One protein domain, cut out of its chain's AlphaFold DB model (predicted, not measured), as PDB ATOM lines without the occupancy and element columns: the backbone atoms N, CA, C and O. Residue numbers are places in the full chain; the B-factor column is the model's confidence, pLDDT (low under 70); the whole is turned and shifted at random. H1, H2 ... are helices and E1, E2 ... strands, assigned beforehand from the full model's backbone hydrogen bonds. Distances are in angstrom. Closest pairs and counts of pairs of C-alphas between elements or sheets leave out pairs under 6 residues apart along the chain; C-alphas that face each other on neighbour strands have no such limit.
ATOM      1  N   ASP A  25      78.528   3.746 116.330       94.31
ATOM      2  CA  ASP A  25      77.143   3.794 115.851       94.31
ATOM      3  C   ASP A  25      76.125   3.469 116.956       94.31
ATOM      4  O   ASP A  25      75.073   4.102 117.045       94.31
ATOM      5  N   GLN A  26      76.443   2.515 117.839       94.81
ATOM      6  CA  GLN A  26      75.580   2.171 118.972       94.81
ATOM      7  C   GLN A  26      75.483   3.319 119.978       94.81
ATOM      8  O   GLN A  26      74.392   3.592 120.479       94.81
ATOM      9  N   CYS A  27      76.587   4.020 120.255       96.75
ATOM     10  CA  CYS A  27      76.552   5.187 121.133       96.75
ATOM     11  C   CYS A  27      75.762   6.340 120.517       96.75
ATOM     12  O   CYS A  27      74.962   6.951 121.225       96.75
ATOM     13  N   GLU A  28      75.919   6.607 119.220       96.19
ATOM     14  CA  GLU A  28      75.198   7.690 118.545       96.19
ATOM     15  C   GLU A  28      73.681   7.442 118.474       96.19
ATOM     16  O   GLU A  28      72.897   8.377 118.629       96.19
ATOM     17  N   GLN A  29      73.250   6.184 118.340       95.62
ATOM     18  CA  GLN A  29      71.828   5.804 118.347       95.62
ATOM     19  C   GLN A  29      71.257   5.565 119.756       95.62
ATOM     20  O   GLN A  29      70.058   5.319 119.911       95.62
ATOM     21  N   SER A  30      72.091   5.615 120.797       96.44
ATOM     22  CA  SER A  30      71.660   5.326 122.164       96.44
ATOM     23  C   SER A  30      70.810   6.450 122.768       96.44
ATOM     24  O   SER A  30      70.958   7.634 122.453       96.44
ATOM     25  N   ALA A  31      69.979   6.092 123.751       96.69
ATOM     26  CA  ALA A  31      69.280   7.073 124.582       96.69
ATOM     27  C   ALA A  31      70.247   7.992 125.357       96.69
ATOM     28  O   ALA A  31      69.897   9.127 125.662       96.69
ATOM     29  N   LEU A  32      71.475   7.540 125.649       96.88
ATOM     30  CA  LEU A  32      72.489   8.357 126.322       96.88
ATOM     31  C   LEU A  32      72.971   9.514 125.438       96.88
ATOM     32  O   LEU A  32      73.232  10.603 125.952       96.88
ATOM     33  N   CYS A  33      73.042   9.315 124.121       97.88
ATOM     34  CA  CYS A  33      73.364  10.388 123.185       97.88
ATOM     35  C   CYS A  33      72.270  11.459 123.167       97.88
ATOM     36  O   CYS A  33      72.555  12.632 123.404       97.88
ATOM     37  N   THR A  34      71.012  11.063 122.958       97.56
ATOM     38  CA  THR A  34      69.894  12.013 122.852       97.56
ATOM     39  C   THR A  34      69.564  12.692 124.182       97.56
ATOM     40  O   THR A  34      69.286  13.891 124.208       97.56
ATOM     41  N   GLN A  35      69.634  11.969 125.305       97.81
ATOM     42  CA  GLN A  35      69.321  12.534 126.617       97.81
ATOM     43  C   GLN A  35      70.485  13.318 127.219       97.81
ATOM     44  O   GLN A  35      70.264  14.419 127.708       97.81
ATOM     45  N   GLN A  36      71.706  12.777 127.176       97.94
ATOM     46  CA  GLN A  36      72.851  13.286 127.946       97.94
ATOM     47  C   GLN A  36      74.001  13.817 127.078       97.94
ATOM     48  O   GLN A  36      75.056  14.144 127.615       97.94
ATOM     49  N   GLY A  37      73.865  13.830 125.747       98.00
ATOM     50  CA  GLY A  37      74.933  14.250 124.830       98.00
ATOM     51  C   GLY A  37      76.094  13.253 124.722       98.00
ATOM     52  O   GLY A  37      77.126  13.561 124.122       98.00
ATOM     53  N   ARG A  38      75.949  12.046 125.291       97.88
ATOM     54  CA  ARG A  38      76.992  11.012 125.337       97.88
ATOM     55  C   ARG A  38      76.982  10.142 124.084       97.88
ATOM     56  O   ARG A  38      76.544   8.997 124.111       97.88
ATOM     57  N   CYS A  39      77.429  10.719 122.977       97.75
ATOM     58  CA  CYS A  39      77.314  10.119 121.647       97.75
ATOM     59  C   CYS A  39      78.571   9.390 121.155       97.75
ATOM     60  O   CYS A  39      78.550   8.854 120.054       97.75
ATOM     61  N   PHE A  40      79.670   9.382 121.915       97.44
ATOM     62  CA  PHE A  40      80.961   8.879 121.440       97.44
ATOM     63  C   PHE A  40      81.417   7.642 122.212       97.44
ATOM     64  O   PHE A  40      81.460   7.664 123.438       97.44
ATOM     65  N   ALA A  41      81.786   6.573 121.504       96.81
ATOM     66  CA  ALA A  41      82.299   5.354 122.118       96.81
ATOM     67  C   ALA A  41      83.776   5.510 122.511       96.81
ATOM     68  O   ALA A  41      84.648   5.651 121.654       96.81
ATOM     69  N   LYS A  42      84.074   5.429 123.810       96.38
ATOM     70  CA  LYS A  42      85.435   5.431 124.354       96.38
ATOM     71  C   LYS A  42      85.574   4.341 125.411       96.38
ATOM     72  O   LYS A  42      84.844   4.331 126.393       96.38
ATOM     73  N   GLN A  43      86.507   3.407 125.198       94.19
ATOM     74  CA  GLN A  43      86.772   2.282 126.115       94.19
ATOM     75  C   GLN A  43      85.513   1.462 126.462       94.19
ATOM     76  O   GLN A  43      85.323   1.026 127.593       94.19
ATOM     77  N   GLY A  44      84.624   1.272 125.483       92.25
ATOM     78  CA  GLY A  44      83.364   0.551 125.676       92.25
ATOM     79  C   GLY A  44      82.275   1.343 126.411       92.25
ATOM     80  O   GLY A  44      81.208   0.790 126.655       92.25
ATOM     81  N   LEU A  45      82.490   2.623 126.726       95.38
ATOM     82  CA  LEU A  45      81.496   3.517 127.326       95.38
ATOM     83  C   LEU A  45      81.083   4.610 126.338       95.38
ATOM     84  O   LEU A  45      81.901   5.094 125.559       95.38
ATOM     85  N   CYS A  46      79.822   5.035 126.395       97.44
ATOM     86  CA  CYS A  46      79.369   6.213 125.665       97.44
ATOM     87  C   CYS A  46      79.648   7.470 126.495       97.44
ATOM     88  O   CYS A  46      79.167   7.601 127.625       97.44
ATOM     89  N   VAL A  47      80.415   8.397 125.929       98.06
ATOM     90  CA  VAL A  47      80.847   9.649 126.556       98.06
ATOM     91  C   VAL A  47      80.488  10.851 125.683       98.06
ATOM     92  O   VAL A  47      80.196  10.712 124.492       98.06
ATOM     93  N   ALA A  48      80.456  12.046 126.271       97.50
ATOM     94  CA  ALA A  48      80.270  13.276 125.512       97.50
ATOM     95  C   ALA A  48      81.610  13.687 124.886       97.50
ATOM     96  O   ALA A  48      82.609  13.807 125.590       97.50
ATOM     97  N   ALA A  49      81.642  13.882 123.567       95.75
ATOM     98  CA  ALA A  49      82.871  14.240 122.848       95.75
ATOM     99  C   ALA A  49      82.931  15.708 122.419       95.75
ATOM    100  O   ALA A  49      84.019  16.238 122.213       95.75
ATOM    101  N   THR A  50      81.785  16.377 122.264       97.81
ATOM    102  CA  THR A  50      81.734  17.766 121.792       97.81
ATOM    103  C   THR A  50      80.668  18.569 122.528       97.81
ATOM    104  O   THR A  50      79.607  18.051 122.883       97.81
ATOM    105  N   ILE A  51      80.924  19.868 122.703       98.00
ATOM    106  CA  ILE A  51      79.954  20.812 123.277       98.00
ATOM    107  C   ILE A  51      78.660  20.885 122.451       98.00
ATOM    108  O   ILE A  51      77.578  21.042 123.005       98.00
ATOM    109  N   ALA A  52      78.746  20.696 121.129       98.19
ATOM    110  CA  ALA A  52      77.579  20.679 120.252       98.19
ATOM    111  C   ALA A  52      76.599  19.553 120.619       98.19
ATOM    112  O   ALA A  52      75.394  19.790 120.670       98.19
ATOM    113  N   LYS A  53      77.102  18.352 120.943       97.94
ATOM    114  CA  LYS A  53      76.251  17.240 121.395       97.94
ATOM    115  C   LYS A  53      75.678  17.494 122.795       97.94
ATOM    116  O   LYS A  53      74.522  17.149 123.024       97.94
ATOM    117  N   CYS A  54      76.416  18.157 123.695       98.50
ATOM    118  CA  CYS A  54      75.859  18.599 124.981       98.50
ATOM    119  C   CYS A  54      74.698  19.579 124.786       98.50
ATOM    120  O   CYS A  54      73.607  19.333 125.295       98.50
ATOM    121  N   ARG A  55      74.876  20.615 123.960       98.12
ATOM    122  CA  ARG A  55      73.839  21.622 123.674       98.12
ATOM    123  C   ARG A  55      72.597  21.063 122.978       98.12
ATOM    124  O   ARG A  55      71.497  21.567 123.172       98.12
ATOM    125  N   GLN A  56      72.756  20.016 122.171       97.75
ATOM    126  CA  GLN A  56      71.635  19.333 121.514       97.75
ATOM    127  C   GLN A  56      70.891  18.359 122.439       97.75
ATOM    128  O   GLN A  56      69.769  17.962 122.117       97.75
ATOM    129  N   SER A  57      71.501  17.968 123.563       98.25
ATOM    130  CA  SER A  57      70.940  16.969 124.470       98.25
ATOM    131  C   SER A  57      69.693  17.469 125.197       98.25
ATOM    132  O   SER A  57      69.524  18.667 125.441       98.25
ATOM    133  N   LEU A  58      68.822  16.535 125.590       98.00
ATOM    134  CA  LEU A  58      67.661  16.864 126.415       98.00
ATOM    135  C   LEU A  58      68.082  17.475 127.758       98.00
ATOM    136  O   LEU A  58      67.430  18.408 128.207       98.00
ATOM    137  N   TYR A  59      69.176  17.002 128.361       98.31
ATOM    138  CA  TYR A  59      69.665  17.496 129.652       98.31
ATOM    139  C   TYR A  59      70.111  18.960 129.592       98.31
ATOM    140  O   TYR A  59      69.879  19.693 130.547       98.31
ATOM    141  N   CYS A  60      70.690  19.425 128.484       98.44
ATOM    142  CA  CYS A  60      70.943  20.857 128.318       98.44
ATOM    143  C   CYS A  60      69.632  21.659 128.375       98.44
ATOM    144  O   CYS A  60      69.513  22.602 129.150       98.44
ATOM    145  N   LYS A  61      68.604  21.221 127.638       98.31
ATOM    146  CA  LYS A  61      67.303  21.911 127.581       98.31
ATOM    147  C   LYS A  61      66.529  21.855 128.901       98.31
ATOM    148  O   LYS A  61      65.836  22.805 129.250       98.31
ATOM    149  N   THR A  62      66.583  20.734 129.617       97.75
ATOM    150  CA  THR A  62      65.758  20.529 130.816       97.75
ATOM    151  C   THR A  62      66.448  20.976 132.094       97.75
ATOM    152  O   THR A  62      65.786  21.572 132.936       97.75
ATOM    153  N   ILE A  63      67.746  20.697 132.245       97.81
ATOM    154  CA  ILE A  63      68.489  20.881 133.502       97.81
ATOM    155  C   ILE A  63      69.779  21.703 133.345       97.81
ATOM    156  O   ILE A  63      70.564  21.779 134.279       97.81
ATOM    157  N   GLY A  64      70.033  22.278 132.166       98.25
ATOM    158  CA  GLY A  64      71.163  23.179 131.934       98.25
ATOM    159  C   GLY A  64      72.523  22.497 131.801       98.25
ATOM    160  O   GLY A  64      73.559  23.131 131.932       98.25
ATOM    161  N   HIS A  65      72.584  21.194 131.518       98.44
ATOM    162  CA  HIS A  65      73.865  20.509 131.297       98.44
ATOM    163  C   HIS A  65      74.377  20.724 129.863       98.44
ATOM    164  O   HIS A  65      74.364  19.811 129.033       98.44
ATOM    165  N   CYS A  66      74.786  21.951 129.549       98.56
ATOM    166  CA  CYS A  66      75.100  22.381 128.186       98.56
ATOM    167  C   CYS A  66      76.604  22.411 127.862       98.56
ATOM    168  O   CYS A  66      76.965  22.405 126.678       98.56
ATOM    169  N   THR A  67      77.483  22.363 128.867       98.44
ATOM    170  CA  THR A  67      78.940  22.463 128.692       98.44
ATOM    171  C   THR A  67      79.640  21.113 128.831       98.44
ATOM    172  O   THR A  67      79.341  20.317 129.717       98.44
ATOM    173  N   LEU A  68      80.610  20.843 127.949       98.31
ATOM    174  CA  LEU A  68      81.438  19.638 128.001       98.31
ATOM    175  C   LEU A  68      82.553  19.783 129.048       98.31
ATOM    176  O   LEU A  68      83.427  20.636 128.908       98.31
ATOM    177  N   HIS A  69      82.579  18.894 130.039       97.94
ATOM    178  CA  HIS A  69      83.633  18.804 131.047       97.94
ATOM    179  C   HIS A  69      83.926  17.342 131.404       97.94
ATOM    180  O   HIS A  69      83.013  16.591 131.747       97.94
ATOM    181  N   ASN A  70      85.194  16.922 131.323       96.56
ATOM    182  CA  ASN A  70      85.633  15.546 131.611       96.56
ATOM    183  C   ASN A  70      84.732  14.475 130.965       96.56
ATOM    184  O   ASN A  70      84.275  13.538 131.618       96.56
ATOM    185  N   GLU A  71      84.460  14.649 129.667       97.62
ATOM    186  CA  GLU A  71      83.663  13.723 128.846       97.62
ATOM    187  C   GLU A  71      82.189  13.582 129.276       97.62
ATOM    188  O   GLU A  71      81.494  12.623 128.923       97.62
ATOM    189  N   ARG A  72      81.688  14.558 130.041       97.94
ATOM    190  CA  ARG A  72      80.299  14.666 130.494       97.94
ATOM    191  C   ARG A  72      79.750  16.051 130.183       97.94
ATOM    192  O   ARG A  72      80.504  17.011 130.077       97.94
ATOM    193  N   CYS A  73      78.435  16.143 130.059       98.62
ATOM    194  CA  CYS A  73      77.749  17.421 129.966       98.62
ATOM    195  C   CYS A  73      77.353  17.881 131.375       98.62
ATOM    196  O   CYS A  73      76.721  17.114 132.111       98.62
ATOM    197  N   ILE A  74      77.760  19.093 131.746       98.44
ATOM    198  CA  ILE A  74      77.515  19.738 133.042       98.44
ATOM    199  C   ILE A  74      77.022  21.171 132.828       98.44
ATOM    200  O   ILE A  74      77.157  21.712 131.727       98.44
ATOM    201  N   ALA A  75      76.479  21.780 133.876       98.25
ATOM    202  CA  ALA A  75      76.243  23.216 133.937       98.25
ATOM    203  C   ALA A  75      77.518  23.919 134.417       98.25
ATOM    204  O   ALA A  75      77.910  23.778 135.578       98.25
ATOM    205  N   ALA A  76      78.207  24.624 133.521       97.75
ATOM    206  CA  ALA A  76      79.464  25.303 133.847       97.75
ATOM    207  C   ALA A  76      79.317  26.825 133.935       97.75
ATOM    208  O   ALA A  76      80.200  27.485 134.486       97.75
ATOM    209  N   SER A  77      78.234  27.384 133.396       97.88
ATOM    210  CA  SER A  77      77.982  28.822 133.401       97.88
ATOM    211  C   SER A  77      76.521  29.152 133.703       97.88
ATOM    212  O   SER A  77      75.649  28.285 133.712       97.88
ATOM    213  N   VAL A  78      76.263  30.425 133.999       96.56
ATOM    214  CA  VAL A  78      74.912  30.929 134.271       96.56
ATOM    215  C   VAL A  78      74.037  30.804 133.021       96.56
ATOM    216  O   VAL A  78      72.874  30.431 133.120       96.56
ATOM    217  N   GLU A  79      74.603  31.004 131.833       97.56
ATOM    218  CA  GLU A  79      73.903  30.862 130.552       97.56
ATOM    219  C   GLU A  79      73.436  29.423 130.305       97.56
ATOM    220  O   GLU A  79      72.353  29.221 129.751       97.56
ATOM    221  N   ASP A  80      74.218  28.430 130.747       98.06
ATOM    222  CA  ASP A  80      73.822  27.023 130.679       98.06
ATOM    223  C   ASP A  80      72.537  26.778 131.495       98.06
ATOM    224  O   ASP A  80      71.642  26.060 131.050       98.06
ATOM    225  N   CYS A  81      72.422  27.411 132.667       97.94
ATOM    226  CA  CYS A  81      71.280  27.250 133.562       97.94
ATOM    227  C   CYS A  81      70.071  28.095 133.165       97.94
ATOM    228  O   CYS A  81      68.955  27.572 133.163       97.94
ATOM    229  N   ILE A  82      70.268  29.365 132.794       95.94
ATOM    230  CA  ILE A  82      69.180  30.298 132.463       95.94
ATOM    231  C   ILE A  82      68.332  29.790 131.294       95.94
ATOM    232  O   ILE A  82      67.118  29.962 131.314       95.94
ATOM    233  N   GLY A  83      68.937  29.116 130.312       93.88
ATOM    234  CA  GLY A  83      68.208  28.536 129.180       93.88
ATOM    235  C   GLY A  83      67.438  27.244 129.491       93.88
ATOM    236  O   GLY A  83      66.824  26.677 128.585       93.88
ATOM    237  N   SER A  84      67.496  26.738 130.729       97.25
ATOM    238  CA  SER A  84      66.906  25.450 131.103       97.25
ATOM    239  C   SER A  84      65.484  25.575 131.654       97.25
ATOM    240  O   SER A  84      65.144  26.518 132.369       97.25
ATOM    241  N   ILE A  85      64.654  24.559 131.398       96.06
ATOM    242  CA  ILE A  85      63.291  24.478 131.956       96.06
ATOM    243  C   ILE A  85      63.317  24.502 133.492       96.06
ATOM    244  O   ILE A  85      62.480  25.158 134.106       96.06
ATOM    245  N   GLN A  86      64.286  23.843 134.137       95.19
ATOM    246  CA  GLN A  86      64.394  23.873 135.600       95.19
ATOM    247  C   GLN A  86      64.697  25.264 136.161       95.19
ATOM    248  O   GLN A  86      64.179  25.593 137.230       95.19
ATOM    249  N   CYS A  87      65.476  26.093 135.463       95.06
ATOM    250  CA  CYS A  87      65.614  27.487 135.863       95.06
ATOM    251  C   CYS A  87      64.257  28.190 135.820       95.06
ATOM    252  O   CYS A  87      63.854  28.762 136.827       95.06
ATOM    253  N   HIS A  88      63.506  28.070 134.719       92.38
ATOM    254  CA  HIS A  88      62.198  28.716 134.567       92.38
ATOM    255  C   HIS A  88      61.144  28.253 135.583       92.38
ATOM    256  O   HIS A  88      60.461  29.092 136.175       92.38
ATOM    257  N   ASP A  89      61.040  26.947 135.817       88.69
ATOM    258  CA  ASP A  89      59.975  26.371 136.642       88.69
ATOM    259  C   ASP A  89      60.313  26.389 138.137       88.69
ATOM    260  O   ASP A  89      59.430  26.614 138.967       88.69
ATOM    261  N   ARG A  90      61.587  26.149 138.483       91.00
ATOM    262  CA  ARG A  90      62.018  25.838 139.859       91.00
ATOM    263  C   ARG A  90      63.069  26.783 140.435       91.00
ATOM    264  O   ARG A  90      63.397  26.643 141.606       91.00
ATOM    265  N   GLY A  91      63.625  27.702 139.645       93.19
ATOM    266  CA  GLY A  91      64.666  28.626 140.115       93.19
ATOM    267  C   GLY A  91      66.072  28.052 140.119       93.19
ATOM    268  O   GLY A  91      66.955  28.546 140.804       93.19
ATOM    269  N   PHE A  92      66.314  26.987 139.366       96.38
ATOM    270  CA  PHE A  92      67.619  26.337 139.326       96.38
ATOM    271  C   PHE A  92      68.466  27.050 138.269       96.38
ATOM    272  O   PHE A  92      68.626  26.560 137.155       96.38
ATOM    273  N   CYS A  93      68.906  28.268 138.580       96.44
ATOM    274  CA  CYS A  93      69.446  29.211 137.594       96.44
ATOM    275  C   CYS A  93      70.937  29.495 137.745       96.44
ATOM    276  O   CYS A  93      71.524  30.114 136.859       96.44
ATOM    277  N   THR A  94      71.555  29.016 138.822       96.88
ATOM    278  CA  THR A  94      72.954  29.297 139.124       96.88
ATOM    279  C   THR A  94      73.769  27.999 139.084       96.88
ATOM    280  O   THR A  94      73.384  27.017 139.722       96.88
ATOM    281  N   PRO A  95      74.888  27.937 138.337       97.69
ATOM    282  CA  PRO A  95      75.714  26.739 138.265       97.69
ATOM    283  C   PRO A  95      76.462  26.523 139.587       97.69
ATOM    284  O   PRO A  95      77.191  27.393 140.063       97.69
ATOM    285  N   PHE A  96      76.336  25.331 140.161       97.00
ATOM    286  CA  PHE A  96      77.061  24.906 141.351       97.00
ATOM    287  C   PHE A  96      77.467  23.440 141.230       97.00
ATOM    288  O   PHE A  96      76.637  22.564 141.007       97.00
ATOM    289  N   ALA A  97      78.764  23.160 141.372       96.06
ATOM    290  CA  ALA A  97      79.316  21.802 141.295       96.06
ATOM    291  C   ALA A  97      78.910  21.009 140.025       96.06
ATOM    292  O   ALA A  97      78.830  19.781 140.052       96.06
ATOM    293  N   GLY A  98      78.695  21.707 138.903       97.19
ATOM    294  CA  GLY A  98      78.309  21.108 137.623       97.19
ATOM    295  C   GLY A  98      76.806  20.893 137.428       97.19
ATOM    296  O   GLY A  98      76.421  20.325 136.405       97.19
ATOM    297  N   GLU A  99      75.972  21.338 138.369       98.00
ATOM    298  CA  GLU A  99      74.509  21.280 138.305       98.00
ATOM    299  C   GLU A  99      73.919  22.690 138.404       98.00
ATOM    300  O   GLU A  99      74.560  23.606 138.914       98.00
ATOM    301  N   CYS A 100      72.697  22.877 137.917       97.94
ATOM    302  CA  CYS A 100      71.969  24.120 138.119       97.94
ATOM    303  C   CYS A 100      71.184  24.050 139.427       97.94
ATOM    304  O   CYS A 100      70.383  23.136 139.616       97.94
ATOM    305  N   VAL A 101      71.402  25.013 140.320       97.62
ATOM    306  CA  VAL A 101      70.747  25.090 141.631       97.62
ATOM    307  C   VAL A 101      70.368  26.542 141.957       97.62
ATOM    308  O   VAL A 101      70.934  27.470 141.374       97.62
ATOM    309  N   PRO A 102      69.414  26.780 142.869       96.94
ATOM    310  CA  PRO A 102      69.236  28.091 143.476       96.94
ATOM    311  C   PRO A 102      70.387  28.362 144.456       96.94
ATOM    312  O   PRO A 102      70.678  27.544 145.333       96.94
ATOM    313  N   ILE A 103      71.048  29.512 144.316       96.38
ATOM    314  CA  ILE A 103      72.058  29.997 145.277       96.38
ATOM    315  C   ILE A 103      71.565  31.255 145.995       96.38
ATOM    316  O   ILE A 103      72.011  31.546 147.104       96.38
ATOM    317  N   THR A 104      70.630  31.989 145.395       96.31
ATOM    318  CA  THR A 104      70.099  33.235 145.952       96.31
ATOM    319  C   THR A 104      68.584  33.181 146.100       96.31
ATOM    320  O   THR A 104      67.897  32.482 145.360       96.31
ATOM    321  N   ASP A 105      68.031  33.981 147.011       96.06
ATOM    322  CA  ASP A 105      66.576  34.141 147.115       96.06
ATOM    323  C   ASP A 105      65.958  34.674 145.815       96.06
ATOM    324  O   ASP A 105      64.820  34.347 145.499       96.06
ATOM    325  N   ASN A 106      66.701  35.461 145.030       95.12
ATOM    326  CA  ASN A 106      66.228  35.943 143.732       95.12
ATOM    327  C   ASN A 106      66.009  34.795 142.739       95.12
ATOM    328  O   ASN A 106      65.051  34.844 141.965       95.12
ATOM    329  N   ASP A 107      66.826  33.738 142.816       94.06
ATOM    330  CA  ASP A 107      66.637  32.530 142.012       94.06
ATOM    331  C   ASP A 107      65.274  31.882 142.303       94.06
ATOM    332  O   ASP A 107      64.589  31.458 141.372       94.06
ATOM    333  N   CYS A 108      64.852  31.871 143.573       96.75
ATOM    334  CA  CYS A 108      63.573  31.313 144.018       96.75
ATOM    335  C   CYS A 108      62.384  32.261 143.781       96.75
ATOM    336  O   CYS A 108      61.320  31.821 143.339       96.75
ATOM    337  N   LYS A 109      62.545  33.567 144.031       95.38
ATOM    338  CA  LYS A 109      61.466  34.570 143.946       95.38
ATOM    339  C   LYS A 109      60.939  34.788 142.534       95.38
ATOM    340  O   LYS A 109      59.746  35.013 142.360       95.38
ATOM    341  N   ALA A 110      61.794  34.687 141.520       88.94
ATOM    342  CA  ALA A 110      61.417  34.953 140.131       88.94
ATOM    343  C   ALA A 110      60.522  33.862 139.493       88.94
ATOM    344  O   ALA A 110      60.336  33.859 138.275       88.94
ATOM    345  N   ARG A 111      60.020  32.884 140.265       91.38
ATOM    346  CA  ARG A 111      59.590  31.580 139.731       91.38
ATOM    347  C   ARG A 111      58.188  31.165 140.127       91.38
ATOM    348  O   ARG A 111      57.637  31.575 141.150       91.38
ATOM    349  N   THR A 112      57.636  30.272 139.306       93.69
ATOM    350  CA  THR A 112      56.288  29.726 139.472       93.69
ATOM    351  C   THR A 112      56.121  29.027 140.817       93.69
ATOM    352  O   THR A 112      55.090  29.212 141.451       93.69
ATOM    353  N   ASP A 113      57.127  28.296 141.308       94.19
ATOM    354  CA  ASP A 113      57.051  27.631 142.618       94.19
ATOM    355  C   ASP A 113      56.948  28.621 143.798       94.19
ATOM    356  O   ASP A 113      56.210  28.350 144.748       94.19
ATOM    357  N   CYS A 114      57.586  29.796 143.739       96.62
ATOM    358  CA  CYS A 114      57.370  30.847 144.740       96.62
ATOM    359  C   CYS A 114      55.930  31.382 144.674       96.62
ATOM    360  O   CYS A 114      55.232  31.403 145.688       96.62
ATOM    361  N   ARG A 115      55.430  31.709 143.472       96.56
ATOM    362  CA  ARG A 115      54.058  32.225 143.289       96.56
ATOM    363  C   ARG A 115      52.978  31.211 143.673       96.56
ATOM    364  O   ARG A 115      51.996  31.562 144.321       96.56
ATOM    365  N   VAL A 116      53.133  29.957 143.261       96.38
ATOM    366  CA  VAL A 116      52.115  28.913 143.435       96.38
ATOM    367  C   VAL A 116      52.204  28.290 144.821       96.38
ATOM    368  O   VAL A 116      51.176  28.103 145.465       96.38
ATOM    369  N   ARG A 117      53.416  27.998 145.305       96.44
ATOM    370  CA  ARG A 117      53.645  27.156 146.492       96.44
ATOM    371  C   ARG A 117      54.310  27.882 147.660       96.44
ATOM    372  O   ARG A 117      54.519  27.252 148.691       96.44
ATOM    373  N   GLY A 118      54.668  29.158 147.509       97.62
ATOM    374  CA  GLY A 118      55.333  29.942 148.553       97.62
ATOM    375  C   GLY A 118      56.804  29.576 148.770       97.62
ATOM    376  O   GLY A 118      57.361  29.900 149.810       97.62
ATOM    377  N   LEU A 119      57.454  28.882 147.829       97.25
ATOM    378  CA  LEU A 119      58.860  28.474 147.956       97.25
ATOM    379  C   LEU A 119      59.804  29.595 147.488       97.25
ATOM    380  O   LEU A 119      60.390  29.514 146.412       97.25
ATOM    381  N   CYS A 120      59.886  30.678 148.262       97.81
ATOM    382  CA  CYS A 120      60.498  31.944 147.842       97.81
ATOM    383  C   CYS A 120      61.918  32.202 148.374       97.81
ATOM    384  O   CYS A 120      62.498  33.233 148.044       97.81
ATOM    385  N   HIS A 121      62.491  31.297 149.168       97.75
ATOM    386  CA  HIS A 121      63.818  31.466 149.769       97.75
ATOM    387  C   HIS A 121      64.725  30.275 149.489       97.75
ATOM    388  O   HIS A 121      64.239  29.157 149.354       97.75
ATOM    389  N   VAL A 122      66.037  30.489 149.418       97.75
ATOM    390  CA  VAL A 122      67.003  29.396 149.249       97.75
ATOM    391  C   VAL A 122      67.388  28.791 150.603       97.75
ATOM    392  O   VAL A 122      67.720  29.502 151.549       97.75
ATOM    393  N   ASP A 123      67.385  27.463 150.695       96.94
ATOM    394  CA  ASP A 123      68.081  26.731 151.755       96.94
ATOM    395  C   ASP A 123      69.569  26.615 151.369       96.94
ATOM    396  O   ASP A 123      69.887  25.884 150.423       96.94
ATOM    397  N   PRO A 124      70.496  27.310 152.053       94.50
ATOM    398  CA  PRO A 124      71.904  27.345 151.664       94.50
ATOM    399  C   PRO A 124      72.632  26.009 151.862       94.50
ATOM    400  O   PRO A 124      73.680  25.803 151.253       94.50
ATOM    401  N   GLU A 125      72.115  25.099 152.694       94.69
ATOM    402  CA  GLU A 125      72.734  23.787 152.918       94.69
ATOM    403  C   GLU A 125      72.300  22.768 151.864       94.69
ATOM    404  O   GLU A 125      73.074  21.888 151.475       94.69
ATOM    405  N   ARG A 126      71.043  22.872 151.419       94.88
ATOM    406  CA  ARG A 126      70.428  21.920 150.485       94.88
ATOM    407  C   ARG A 126      70.371  22.423 149.048       94.88
ATOM    408  O   ARG A 126      70.129  21.609 148.162       94.88
ATOM    409  N   HIS A 127      70.588  23.719 148.824       96.38
ATOM    410  CA  HIS A 127      70.426  24.393 147.536       96.38
ATOM    411  C   HIS A 127      69.060  24.091 146.897       96.38
ATOM    412  O   HIS A 127      68.965  23.658 145.750       96.38
ATOM    413  N   ILE A 128      67.987  24.277 147.669       96.00
ATOM    414  CA  ILE A 128      66.597  24.132 147.213       96.00
ATOM    415  C   ILE A 128      65.786  25.361 147.616       96.00
ATOM    416  O   ILE A 128      66.109  26.014 148.605       96.00
ATOM    417  N   CYS A 129      64.715  25.648 146.881       97.25
ATOM    418  CA  CYS A 129      63.769  26.685 147.272       97.25
ATOM    419  C   CYS A 129      62.799  26.163 148.344       97.25
ATOM    420  O   CYS A 129      62.193  25.099 148.185       97.25
ATOM    421  N   ILE A 130      62.651  26.924 149.422       97.38
ATOM    422  CA  ILE A 130      61.811  26.659 150.588       97.38
ATOM    423  C   ILE A 130      60.900  27.859 150.862       97.38
ATOM    424  O   ILE A 130      61.171  28.979 150.429       97.38
ATOM    425  N   ALA A 131      59.812  27.629 151.591       97.81
ATOM    426  CA  ALA A 131      59.137  28.712 152.299       97.81
ATOM    427  C   ALA A 131      59.959  29.002 153.559       97.81
ATOM    428  O   ALA A 131      60.265  28.062 154.282       97.81
ATOM    429  N   ALA A 132      60.357  30.249 153.815       97.38
ATOM    430  CA  ALA A 132      61.106  30.582 155.029       97.38
ATOM    431  C   ALA A 132      60.172  30.963 156.182       97.38
ATOM    432  O   ALA A 132      60.556  30.904 157.352       97.38
ATOM    433  N   ASN A 133      58.956  31.407 155.862       97.38
ATOM    434  CA  ASN A 133      58.001  31.914 156.836       97.38
ATOM    435  C   ASN A 133      56.547  31.841 156.323       97.38
ATOM    436  O   ASN A 133      56.272  31.576 155.154       97.38
ATOM    437  N   ASP A 134      55.593  32.113 157.218       97.56
ATOM    438  CA  ASP A 134      54.164  32.140 156.887       97.56
ATOM    439  C   ASP A 134      53.794  33.215 155.856       97.56
ATOM    440  O   ASP A 134      52.765  33.079 155.195       97.56
ATOM    441  N   ALA A 135      54.564  34.302 155.731       98.00
ATOM    442  CA  ALA A 135      54.268  35.338 154.743       98.00
ATOM    443  C   ALA A 135      54.458  34.790 153.323       98.00
ATOM    444  O   ALA A 135      53.596  35.025 152.473       98.00
ATOM    445  N   ASP A 136      55.486  33.961 153.108       97.81
ATOM    446  CA  ASP A 136      55.701  33.262 151.838       97.81
ATOM    447  C   ASP A 136      54.538  32.327 151.492       97.81
ATOM    448  O   ASP A 136      54.070  32.273 150.352       97.81
ATOM    449  N   CYS A 137      54.011  31.622 152.493       98.19
ATOM    450  CA  CYS A 137      52.855  30.759 152.298       98.19
ATOM    451  C   CYS A 137      51.587  31.560 152.017       98.19
ATOM    452  O   CYS A 137      50.838  31.216 151.105       98.19
ATOM    453  N   LYS A 138      51.358  32.661 152.737       97.88
ATOM    454  CA  LYS A 138      50.162  33.504 152.587       97.88
ATOM    455  C   LYS A 138      50.076  34.210 151.235       97.88
ATOM    456  O   LYS A 138      48.968  34.420 150.744       97.88
ATOM    457  N   GLN A 139      51.206  34.557 150.619       97.38
ATOM    458  CA  GLN A 139      51.211  35.153 149.276       97.38
ATOM    459  C   GLN A 139      50.944  34.133 148.155       97.38
ATOM    460  O   GLN A 139      50.555  34.531 147.053       97.38
ATOM    461  N   SER A 140      51.098  32.835 148.438       98.00
ATOM    462  CA  SER A 140      50.996  31.774 147.435       98.00
ATOM    463  C   SER A 140      49.570  31.543 146.912       98.00
ATOM    464  O   SER A 140      48.572  31.733 147.617       98.00
ATOM    465  N   GLU A 141      49.450  31.081 145.665       97.75
ATOM    466  CA  GLU A 141      48.166  30.646 145.099       97.75
ATOM    467  C   GLU A 141      47.592  29.429 145.844       97.75
ATOM    468  O   GLU A 141      46.380  29.365 146.054       97.75
ATOM    469  N   ASN A 142      48.439  28.512 146.326       97.75
ATOM    470  CA  ASN A 142      48.016  27.362 147.127       97.75
ATOM    471  C   ASN A 142      47.364  27.774 148.449       97.75
ATOM    472  O   ASN A 142      46.392  27.146 148.866       97.75
ATOM    473  N   CYS A 143      47.823  28.841 149.104       98.00
ATOM    474  CA  CYS A 143      47.106  29.365 150.266       98.00
ATOM    475  C   CYS A 143      45.694  29.835 149.880       98.00
ATOM    476  O   CYS A 143      44.725  29.476 150.549       98.00
ATOM    477  N   LYS A 144      45.547  30.547 148.753       97.38
ATOM    478  CA  LYS A 144      44.247  31.061 148.276       97.38
ATOM    479  C   LYS A 144      43.284  29.951 147.847       97.38
ATOM    480  O   LYS A 144      42.089  30.051 148.106       97.38
ATOM    481  N   GLN A 145      43.788  28.921 147.169       97.50
ATOM    482  CA  GLN A 145      42.966  27.863 146.568       97.50
ATOM    483  C   GLN A 145      42.781  26.654 147.489       97.50
ATOM    484  O   GLN A 145      41.707  26.059 147.525       97.50
ATOM    485  N   LEU A 146      43.832  26.274 148.218       96.69
ATOM    486  CA  LEU A 146      43.899  25.030 148.984       96.69
ATOM    487  C   LEU A 146      43.966  25.262 150.498       96.69
ATOM    488  O   LEU A 146      43.843  24.295 151.243       96.69
ATOM    489  N   GLY A 147      44.148  26.499 150.973       97.00
ATOM    490  CA  GLY A 147      44.296  26.809 152.400       97.00
ATOM    491  C   GLY A 147      45.664  26.439 152.985       97.00
ATOM    492  O   GLY A 147      45.803  26.359 154.204       97.00
ATOM    493  N   GLU A 148      46.680  26.195 152.150       97.56
ATOM    494  CA  GLU A 148      48.056  25.883 152.573       97.56
ATOM    495  C   GLU A 148      48.822  27.149 153.004       97.56
ATOM    496  O   GLU A 148      49.787  27.565 152.371       97.56
ATOM    497  N   CYS A 149      48.355  27.811 154.062       97.75
ATOM    498  CA  CYS A 149      48.833  29.138 154.465       97.75
ATOM    499  C   CYS A 149      49.856  29.138 155.617       97.75
ATOM    500  O   CYS A 149      50.204  30.217 156.095       97.75
ATOM    501  N   THR A 150      50.294  27.966 156.097       97.25
ATOM    502  CA  THR A 150      51.181  27.826 157.272       97.25
ATOM    503  C   THR A 150      52.505  27.181 156.884       97.25
ATOM    504  O   THR A 150      52.522  26.144 156.220       97.25
ATOM    505  N   HIS A 151      53.616  27.768 157.308       96.62
ATOM    506  CA  HIS A 151      54.953  27.240 157.086       96.62
ATOM    507  C   HIS A 151      55.250  26.052 158.019       96.62
ATOM    508  O   HIS A 151      55.149  26.162 159.239       96.62
ATOM    509  N   ASP A 152      55.652  24.920 157.435       94.25
ATOM    510  CA  ASP A 152      56.144  23.731 158.137       94.25
ATOM    511  C   ASP A 152      57.499  23.303 157.555       94.25
ATOM    512  O   ASP A 152      57.578  22.691 156.483       94.25
ATOM    513  N   GLN A 153      58.562  23.642 158.290       91.38
ATOM    514  CA  GLN A 153      59.980  23.382 158.007       91.38
ATOM    515  C   GLN A 153      60.522  23.936 156.684       91.38
ATOM    516  O   GLN A 153      61.426  24.758 156.699       91.38
ATOM    517  N   ILE A 154      60.050  23.403 155.556       94.62
ATOM    518  CA  ILE A 154      60.532  23.717 154.204       94.62
ATOM    519  C   ILE A 154      59.393  23.974 153.209       94.62
ATOM    520  O   ILE A 154      59.648  24.233 152.033       94.62
ATOM    521  N   ARG A 155      58.130  23.832 153.631       96.06
ATOM    522  CA  ARG A 155      56.964  23.866 152.737       96.06
ATOM    523  C   ARG A 155      55.760  24.533 153.386       96.06
ATOM    524  O   ARG A 155      55.657  24.608 154.605       96.06
ATOM    525  N   CYS A 156      54.820  24.943 152.549       97.44
ATOM    526  CA  CYS A 156      53.522  25.428 152.987       97.44
ATOM    527  C   CYS A 156      52.548  24.268 153.219       97.44
ATOM    528  O   CYS A 156      52.540  23.276 152.489       97.44
ATOM    529  N   THR A 157      51.751  24.383 154.275       96.88
ATOM    530  CA  THR A 157      50.810  23.373 154.763       96.88
ATOM    531  C   THR A 157      49.527  24.038 155.243       96.88
ATOM    532  O   THR A 157      49.473  25.245 155.495       96.88
ATOM    533  N   LYS A 158      48.454  23.250 155.346       95.19
ATOM    534  CA  LYS A 158      47.224  23.702 156.000       95.19
ATOM    535  C   LYS A 158      47.492  23.924 157.490       95.19
ATOM    536  O   LYS A 158      48.245  23.137 158.065       95.19
TER     537      LYS A 158
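This is residues 25 to 158 of the 783 residues of an uncharacterized protein of Deltaproteobacteria bacterium (UniProt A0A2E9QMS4). The printed part is a rod of five modules in a row, each made of two short helices followed by a two-strand hairpin. The second helices H2, H4, H6, H8 and H10 form a row along the rod, and the hairpins E1 E2, E3 E4, E5 E6, E7 E8 and E9 E10 form another. The printed part has 134 residues with ten named helices and ten named strands, in the order helix, helix, strand, strand five times; each sheet is antiparallel and the class is mixed. The whole is loose, with a radius of gyration of the C-alphas of 18.0 A and spans of 54 by 24 by 21 A.

Start at the hairpin of E5, residues 94 to 96, and E6, residues 99 to 101, antiparallel, with N 94 and O 101 3.0 A apart, within hydrogen-bond range. Four more antiparallel hairpins have such pairs: E3, 67 to 69, and E4, 72 to 74, with N 69 and O 72 at 2.8 A; E7, 121 to 123, and E8, 128 to 130, with N 130 and O 121 at 2.7 A; E1, 40 to 42, and E2, 45 to 47, with N 42 and O 45 at 2.8 A; E9, 150 to 152, and E10, 155 to 157, with N 157 and O 150 at 2.7 A. Look next at H6, residues 85 to 90: it touches H4, residues 58 to 63, closest at C-alphas 62 and 85, 4.8 A, at a shallow tilt of 24 degrees, the same way. The hub H8, residues 112 to 117, touches H6 at C-alphas 89 and 112, 5.7 A, and H10, residues 141 to 146, at C-alphas 116 and 141, 4.6 A. H8 only just touches H9, residues 134 to 139, with 3 pairs of C-alphas within 8 A, closest 117 and 137, 6.9 A. H2, residues 31 to 36, touches H4 at C-alphas 35 and 58, 4.6 A. The closest C-alphas of H3, residues 51 to 56, and E3 are 51 and 68, 5.1 A; of H5, residues 78 to 82, and E5, 78 and 94, 5.5 A; of H7, residues 105 to 109, and E7, 105 and 121, 4.7 A; of H1, residues 25 to 28, and E2, 27 and 46, 5.4 A. In H2 to H10 every O i to N i+4 pair is within hydrogen-bond range; H1 is too short for one.

Find C-alpha 25 at (77.143, 3.794, 115.851), where H1 begins. H3 runs 8.6 A and H9 8.7 A. E10 ends at C-alpha 157, (50.810, 23.373, 154.763).

The C-alphas farthest apart, Gln 43 and Lys 144, are 55.9 A apart. The printed part has no cut, and its links are tight. Mean pLDDT of the printed part is 96.7; no printed residue is under 70.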